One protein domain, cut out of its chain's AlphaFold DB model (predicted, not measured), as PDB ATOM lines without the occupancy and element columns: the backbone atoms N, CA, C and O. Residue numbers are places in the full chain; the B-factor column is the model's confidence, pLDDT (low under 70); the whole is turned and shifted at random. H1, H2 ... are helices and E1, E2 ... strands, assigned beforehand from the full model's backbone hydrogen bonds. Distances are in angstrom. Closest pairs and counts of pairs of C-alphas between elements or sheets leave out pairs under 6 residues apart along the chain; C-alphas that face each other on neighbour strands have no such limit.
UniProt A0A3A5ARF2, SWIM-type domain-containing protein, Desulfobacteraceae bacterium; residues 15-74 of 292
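Overview. This is residues 15 to 74 of the 292 residues of the protein "SWIM-type domain-containing protein" of Desulfobacteraceae bacterium (UniProt A0A3A5ARF2). A twisted sheet of four strands running back and forth has one helix, H2, packed slantwise over one face, making two layers. The short helix H1 lies beyond the end of edge strand E4, and residues 53 to 61 lead from it to H2. The printed part has 60 residues with four named strands, then two named helices; the sheet E1 - E2 - E3 - E4 is antiparallel, a meander, each strand the neighbour of the one before. The class is mixed, and the whole is compact and rounded, with a radius of gyration of the C-alphas of 11.2 A and spans of 28 by 26 by 19 A.

Along the chain. E1, residues 15 to 18, begins at C-alpha 15 (153.410, 125.435, 146.732). E2 is residues 21 to 26, 16.9 A long. E3, residues 29 to 38, 24.2 A, bends by 64 degrees at residue 32. E4 is residues 43 to 45, H1 residues 48 to 52. H2, residues 62 to 73, 16.4 A, ends at C-alpha 73 (149.807, 113.267, 147.873).

Arrangement. Hairpin E1 and E2 has N 16 and O 23 at 2.9 A, within hydrogen-bond range. Hairpin E2 and E3 has N 24 and O 34 at 2.8 A; hairpin E3 and E4 has N 44 and O 37 at 2.8 A. Pairing is staggered: E3 pairs with E2 over residues 29 to 36 and with E4 over 36 to 38. H2 is on the sheet at a height of 9.5 A, over E2 and E3, at 54 degrees to E2 on the local plane. The closest C-alphas of E3 and H2, Val 36 and Ile 64, are 6.2 A apart. H1 is only just not on the sheet, with 4 pairs of C-alphas within 10 A, and is apart from H2. In H1 and H2 every O i to N i+4 pair is within hydrogen-bond range.

Size, cuts and confidence. The two C-alphas farthest apart, those of Asn 52 and Ser 74, are 30.3 A apart. The printed part has no cut and no long link. Residues 55, 57 and 74 have pLDDT under 70.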
ATOM      1  N   ILE A  15     154.827 125.180 146.511       90.50
ATOM      2  CA  ILE A  15     153.410 125.435 146.732       90.50
ATOM      3  C   ILE A  15     153.195 125.739 148.211       90.50
ATOM      4  O   ILE A  15     153.548 124.942 149.082       90.50
ATOM      5  N   SER A  16     152.598 126.892 148.494       87.56
ATOM      6  CA  SER A  16     152.244 127.329 149.845       87.56
ATOM      7  C   SER A  16     150.754 127.641 149.928       87.56
ATOM      8  O   SER A  16     150.237 128.382 149.090       87.56
ATOM      9  N   LYS A  17     150.073 127.113 150.947       86.94
ATOM     10  CA  LYS A  17     148.659 127.408 151.220       86.94
ATOM     11  C   LYS A  17     148.503 128.854 151.710       86.94
ATOM     12  O   LYS A  17     149.250 129.285 152.586       86.94
ATOM     13  N   THR A  18     147.547 129.582 151.149       84.62
ATOM     14  CA  THR A  18     147.170 130.957 151.512       84.62
ATOM     15  C   THR A  18     145.668 131.025 151.804       84.62
ATOM     16  O   THR A  18     144.944 130.058 151.573       84.62
ATOM     17  N   GLU A  19     145.178 132.155 152.322       79.38
ATOM     18  CA  GLU A  19     143.740 132.356 152.587       79.38
ATOM     19  C   GLU A  19     142.895 132.299 151.300       79.38
ATOM     20  O   GLU A  19     141.755 131.846 151.320       79.38
ATOM     21  N   GLU A  20     143.483 132.683 150.164       73.06
ATOM     22  CA  GLU A  20     142.829 132.729 148.849       73.06
ATOM     23  C   GLU A  20     142.998 131.435 148.024       73.06
ATOM     24  O   GLU A  20     142.437 131.323 146.931       73.06
ATOM     25  N   GLY A  21     143.775 130.455 148.507       88.06
ATOM     26  CA  GLY A  21     144.044 129.198 147.800       88.06
ATOM     27  C   GLY A  21     145.480 128.699 147.973       88.06
ATOM     28  O   GLY A  21     145.960 128.491 149.087       88.06
ATOM     29  N   PHE A  22     146.173 128.465 146.861       89.81
ATOM     30  CA  PHE A  22     147.552 127.985 146.820       89.81
ATOM     31  C   PHE A  22     148.413 128.933 145.997       89.81
ATOM     32  O   PHE A  22     148.157 129.154 144.816       89.81
ATOM     33  N   ARG A  23     149.474 129.464 146.597       89.50
ATOM     34  CA  ARG A  23     150.503 130.208 145.871       89.50
ATOM     35  C   ARG A  23     151.532 129.226 145.321       89.50
ATOM     36  O   ARG A  23     152.082 128.431 146.079       89.50
ATOM     37  N   VAL A  24     151.786 129.304 144.020       90.81
ATOM     38  CA  VAL A  24     152.663 128.414 143.257       90.81
ATOM     39  C   VAL A  24     153.746 129.249 142.585       90.81
ATOM     40  O   VAL A  24     153.439 130.235 141.916       90.81
ATOM     41  N   TYR A  25     155.010 128.874 142.755       87.81
ATOM     42  CA  TYR A  25     156.127 129.512 142.052       87.81
ATOM     43  C   TYR A  25     157.241 128.510 141.758       87.81
ATOM     44  O   TYR A  25     157.371 127.481 142.425       87.81
ATOM     45  N   SER A  26     158.056 128.812 140.748       86.00
ATOM     46  CA  SER A  26     159.271 128.050 140.456       86.00
ATOM     47  C   SER A  26     160.440 128.586 141.298       86.00
ATOM     48  O   SER A  26     160.647 129.801 141.311       86.00
ATOM     49  N   PRO A  27     161.254 127.737 141.955       79.19
ATOM     50  CA  PRO A  27     162.494 128.148 142.618       79.19
ATOM     51  C   PRO A  27     163.460 128.881 141.686       79.19
ATOM     52  O   PRO A  27     164.236 129.716 142.136       79.19
ATOM     53  N   LEU A  28     163.406 128.572 140.387       78.38
ATOM     54  CA  LEU A  28     164.241 129.209 139.370       78.38
ATOM     55  C   LEU A  28     163.782 130.642 139.063       78.38
ATOM     56  O   LEU A  28     164.565 131.445 138.565       78.38
ATOM     57  N   GLN A  29     162.519 130.969 139.354       78.94
ATOM     58  CA  GLN A  29     161.905 132.271 139.085       78.94
ATOM     59  C   GLN A  29     160.944 132.667 140.225       78.94
ATOM     60  O   GLN A  29     159.733 132.755 140.021       78.94
ATOM     61  N   PRO A  30     161.454 132.952 141.439       76.44
ATOM     62  CA  PRO A  30     160.614 133.203 142.615       76.44
ATOM     63  C   PRO A  30     159.786 134.494 142.513       76.44
ATOM     64  O   PRO A  30     158.775 134.641 143.199       76.44
ATOM     65  N   ALA A  31     160.194 135.426 141.644       75.88
ATOM     66  CA  ALA A  31     159.442 136.643 141.346       75.88
ATOM     67  C   ALA A  31     158.147 136.367 140.557       75.88
ATOM     68  O   ALA A  31     157.219 137.173 140.607       75.88
ATOM     69  N   GLN A  32     158.063 135.235 139.850       80.56
ATOM     70  CA  GLN A  32     156.875 134.818 139.108       80.56
ATOM     71  C   GLN A  32     156.066 133.838 139.959       80.56
ATOM     72  O   GLN A  32     156.243 132.622 139.900       80.56
ATOM     73  N   SER A  33     155.192 134.395 140.798       87.50
ATOM     74  CA  SER A  33     154.260 133.608 141.603       87.50
ATOM     75  C   SER A  33     152.839 133.744 141.091       87.50
ATOM     76  O   SER A  33     152.368 134.861 140.867       87.50
ATOM     77  N   TYR A  34     152.142 132.620 141.013       89.19
ATOM     78  CA  TYR A  34     150.751 132.536 140.596       89.19
ATOM     79  C   TYR A  34     149.901 131.986 141.736       89.19
ATOM     80  O   TYR A  34     150.395 131.272 142.608       89.19
ATOM     81  N   THR A  35     148.615 132.310 141.729       89.94
ATOM     82  CA  THR A  35     147.652 131.813 142.709       89.94
ATOM     83  C   THR A  35     146.723 130.839 142.010       89.94
ATOM     84  O   THR A  35     146.186 131.148 140.945       89.94
ATOM     85  N   VAL A  36     146.557 129.661 142.602       89.50
ATOM     86  CA  VAL A  36     145.557 128.666 142.229       89.50
ATOM     87  C   VAL A  36     144.465 128.672 143.293       89.50
ATOM     88  O   VAL A  36     144.743 128.407 144.461       89.50
ATOM     89  N   SER A  37     143.237 128.980 142.903       88.00
ATOM     90  CA  SER A  37     142.067 129.068 143.783       88.00
ATOM     91  C   SER A  37     140.905 128.237 143.229       88.00
ATOM     92  O   SER A  37     141.016 127.642 142.159       88.00
ATOM     93  N   GLY A  38     139.790 128.149 143.956       82.38
ATOM     94  CA  GLY A  38     138.632 127.337 143.560       82.38
ATOM     95  C   GLY A  38     138.651 125.909 144.120       82.38
ATOM     96  O   GLY A  38     139.444 125.577 145.000       82.38
ATOM     97  N   SER A  39     137.720 125.075 143.651       77.50
ATOM     98  CA  SER A  39     137.587 123.676 144.081       77.50
ATOM     99  C   SER A  39     138.458 122.741 143.233       77.50
ATOM    100  O   SER A  39     138.988 123.131 142.195       77.50
ATOM    101  N   ALA A  40     138.574 121.474 143.641       75.19
ATOM    102  CA  ALA A  40     139.268 120.454 142.848       75.19
ATOM    103  C   ALA A  40     138.619 120.208 141.467       75.19
ATOM    104  O   ALA A  40     139.283 119.719 140.554       75.19
ATOM    105  N   GLU A  41     137.337 120.547 141.326       74.06
ATOM    106  CA  GLU A  41     136.521 120.341 140.125       74.06
ATOM    107  C   GLU A  41     136.508 121.578 139.218       74.06
ATOM    108  O   GLU A  41     136.389 121.452 138.001       74.06
ATOM    109  N   SER A  42     136.682 122.770 139.795       79.56
ATOM    110  CA  SER A  42     136.747 124.040 139.070       79.56
ATOM    111  C   SER A  42     137.921 124.910 139.556       79.56
ATOM    112  O   SER A  42     137.699 125.964 140.166       79.56
ATOM    113  N   PRO A  43     139.177 124.472 139.339       85.94
ATOM    114  CA  PRO A  43     140.349 125.237 139.737       85.94
ATOM    115  C   PRO A  43     140.570 126.433 138.802       85.94
ATOM    116  O   PRO A  43     140.439 126.334 137.582       85.94
ATOM    117  N   LEU A  44     140.951 127.563 139.382       85.56
ATOM    118  CA  LEU A  44     141.289 128.806 138.696       85.56
ATOM    119  C   LEU A  44     142.760 129.118 138.936       85.56
ATOM    120  O   LEU A  44     143.254 128.919 140.040       85.56
ATOM    121  N   CYS A  45     143.462 129.631 137.928       88.69
ATOM    122  CA  CYS A  45     144.845 130.074 138.079       88.69
ATOM    123  C   CYS A  45     145.021 131.509 137.582       88.69
ATOM    124  O   CYS A  45     144.441 131.900 136.573       88.69
ATOM    125  N   THR A  46     145.854 132.297 138.259       87.94
ATOM    126  CA  THR A  46     146.166 133.669 137.834       87.94
ATOM    127  C   THR A  46     147.247 133.753 136.754       87.94
ATOM    128  O   THR A  46     147.558 134.859 136.311       87.94
ATOM    129  N   CYS A  47     147.832 132.631 136.309       85.62
ATOM    130  CA  CYS A  47     148.854 132.669 135.265       85.62
ATOM    131  C   CYS A  47     148.276 133.103 133.910       85.62
ATOM    132  O   CYS A  47     147.129 132.811 133.572       85.62
ATOM    133  N   ILE A  48     149.102 133.799 133.127       82.44
ATOM    134  CA  ILE A  48     148.717 134.343 131.817       82.44
ATOM    135  C   ILE A  48     148.309 133.218 130.860       82.44
ATOM    136  O   ILE A  48     147.335 133.355 130.130       82.44
ATOM    137  N   GLU A  49     149.003 132.079 130.907       82.06
ATOM    138  CA  GLU A  49     148.657 130.916 130.088       82.06
ATOM    139  C   GLU A  49     147.237 130.425 130.385       82.06
ATOM    140  O   GLU A  49     146.458 130.213 129.464       82.06
ATOM    141  N   PHE A  50     146.841 130.346 131.659       85.69
ATOM    142  CA  PHE A  50     145.478 129.953 132.014       85.69
ATOM    143  C   PHE A  50     144.443 130.947 131.490       85.69
ATOM    144  O   PHE A  50     143.422 130.523 130.962       85.69
ATOM    145  N   GLN A  51     144.721 132.250 131.576       80.19
ATOM    146  CA  GLN A  51     143.822 133.284 131.052       80.19
ATOM    147  C   GLN A  51     143.650 133.196 129.528       80.19
ATOM    148  O   GLN A  51     142.549 133.410 129.023       80.19
ATOM    149  N   ASN A  52     144.709 132.832 128.804       79.38
ATOM    150  CA  ASN A  52     144.681 132.690 127.346       79.38
ATOM    151  C   ASN A  52     143.961 131.419 126.868       79.38
ATOM    152  O   ASN A  52     143.540 131.360 125.716       79.38
ATOM    153  N   HIS A  53     143.808 130.422 127.741       80.25
ATOM    154  CA  HIS A  53     143.172 129.137 127.438       80.25
ATOM    155  C   HIS A  53     141.800 128.964 128.119       80.25
ATOM    156  O   HIS A  53     141.280 127.851 128.206       80.25
ATOM    157  N   ILE A  54     141.171 130.054 128.579       72.62
ATOM    158  CA  ILE A  54     139.800 130.016 129.111       72.62
ATOM    159  C   ILE A  54     138.844 129.554 127.996       72.62
ATOM    160  O   ILE A  54     138.617 130.270 127.025       72.62
ATOM    161  N   GLY A  55     138.268 128.357 128.159       66.31
ATOM    162  CA  GLY A  55     137.345 127.736 127.199       66.31
ATOM    163  C   GLY A  55     137.914 126.521 126.457       66.31
ATOM    164  O   GLY A  55     137.154 125.801 125.811       66.31
ATOM    165  N   ASP A  56     139.213 126.246 126.591       74.75
ATOM    166  CA  ASP A  56     139.825 125.017 126.088       74.75
ATOM    167  C   ASP A  56     139.694 123.896 127.135       74.75
ATOM    168  O   ASP A  56     140.303 123.937 128.202       74.75
ATOM    169  N   LEU A  57     138.864 122.891 126.839       66.38
ATOM    170  CA  LEU A  57     138.594 121.762 127.738       66.38
ATOM    171  C   LEU A  57     139.719 120.715 127.764       66.38
ATOM    172  O   LEU A  57     139.703 119.829 128.623       66.38
ATOM    173  N   GLN A  58     140.645 120.753 126.805       73.12
ATOM    174  CA  GLN A  58     141.755 119.799 126.720       73.12
ATOM    175  C   GLN A  58     143.042 120.366 127.317       73.12
ATOM    176  O   GLN A  58     143.900 119.600 127.764       73.12
ATOM    177  N   TRP A  59     143.170 121.690 127.369       79.25
ATOM    178  CA  TRP A  59     144.328 122.341 127.958       79.25
ATOM    179  C   TRP A  59     144.285 122.321 129.495       79.25
ATOM    180  O   TRP A  59     143.251 122.551 130.124       79.25
ATOM    181  N   ARG A  60     145.433 122.049 130.125       81.88
ATOM    182  CA  ARG A  60     145.582 122.016 131.586       81.88
ATOM    183  C   ARG A  60     146.738 122.900 132.020       81.88
ATOM    184  O   ARG A  60     147.860 122.754 131.549       81.88
ATOM    185  N   CYS A  61     146.468 123.782 132.976       88.62
ATOM    186  CA  CYS A  61     147.494 124.639 133.554       88.62
ATOM    187  C   CYS A  61     148.455 123.832 134.434       88.62
ATOM    188  O   CYS A  61     148.032 123.175 135.390       88.62
ATOM    189  N   VAL A  62     149.755 123.973 134.179       89.56
ATOM    190  CA  VAL A  62     150.828 123.315 134.945       89.56
ATOM    191  C   VAL A  62     150.789 123.645 136.442       89.56
ATOM    192  O   VAL A  62     151.049 122.775 137.271       89.56
ATOM    193  N   HIS A  63     150.381 124.864 136.813       89.62
ATOM    194  CA  HIS A  63     150.243 125.273 138.216       89.62
ATOM    195  C   HIS A  63     149.071 124.567 138.906       89.62
ATOM    196  O   HIS A  63     149.194 124.131 140.050       89.62
ATOM    197  N   ILE A  64     147.944 124.424 138.201       89.38
ATOM    198  CA  ILE A  64     146.771 123.696 138.698       89.38
ATOM    199  C   ILE A  64     147.131 122.226 138.892       89.38
ATOM    200  O   ILE A  64     146.841 121.649 139.939       89.38
ATOM    201  N   GLU A  65     147.810 121.622 137.916       88.81
ATOM    202  CA  GLU A  65     148.253 120.237 138.037       88.81
ATOM    203  C   GLU A  65     149.198 120.025 139.216       88.81
ATOM    204  O   GLU A  65     149.047 119.043 139.943       88.81
ATOM    205  N   ALA A  66     150.143 120.943 139.439       88.06
ATOM    206  CA  ALA A  66     151.071 120.868 140.561       88.06
ATOM    207  C   ALA A  66     150.330 120.871 141.913       88.06
ATOM    208  O   ALA A  66     150.595 120.019 142.766       88.06
ATOM    209  N   VAL A  67     149.343 121.757 142.076       87.06
ATOM    210  CA  VAL A  67     148.507 121.840 143.289       87.06
ATOM    211  C   VAL A  67     147.651 120.591 143.470       87.06
ATOM    212  O   VAL A  67     147.640 120.001 144.551       87.06
ATOM    213  N   LEU A  68     146.982 120.123 142.414       86.38
ATOM    214  CA  LEU A  68     146.158 118.913 142.480       86.38
ATOM    215  C   LEU A  68     146.992 117.662 142.795       86.38
ATOM    216  O   LEU A  68     146.526 116.782 143.521       86.38
ATOM    217  N   ARG A  69     148.226 117.567 142.284       87.19
ATOM    218  CA  ARG A  69     149.159 116.479 142.627       87.19
ATOM    219  C   ARG A  69     149.556 116.528 144.100       87.19
ATOM    220  O   ARG A  69     149.607 115.476 144.733       87.19
ATOM    221  N   GLN A  70     149.803 117.716 144.656       82.69
ATOM    222  CA  GLN A  70     150.132 117.860 146.074       82.69
ATOM    223  C   GLN A  70     148.949 117.488 146.975       82.69
ATOM    224  O   GLN A  70     149.141 116.720 147.913       82.69
ATOM    225  N   LEU A  71     147.737 117.942 146.640       81.56
ATOM    226  CA  LEU A  71     146.511 117.597 147.367       81.56
ATOM    227  C   LEU A  71     146.230 116.091 147.367       81.56
ATOM    228  O   LEU A  71     145.813 115.538 148.377       81.56
ATOM    229  N   LYS A  72     146.509 115.402 146.255       78.38
ATOM    230  CA  LYS A  72     146.398 113.934 146.175       78.38
ATOM    231  C   LYS A  72     147.495 113.202 146.955       78.38
ATOM    232  O   LYS A  72     147.307 112.045 147.318       78.38
ATOM    233  N   LYS A  73     148.647 113.844 147.177       70.12
ATOM    234  CA  LYS A  73     149.807 113.267 147.873       70.12
ATOM    235  C   LYS A  73     149.736 113.445 149.395       70.12
ATOM    236  O   LYS A  73     150.431 112.725 150.105       70.12
ATOM    237  N   SER A  74     148.897 114.353 149.893       45.81
ATOM    238  CA  SER A  74     148.587 114.510 151.316       45.81
ATOM    239  C   SER A  74     147.253 113.831 151.666       45.81
ATOM    240  O   SER A  74     146.208 114.469 151.538       45.81
TER     241      SER A  74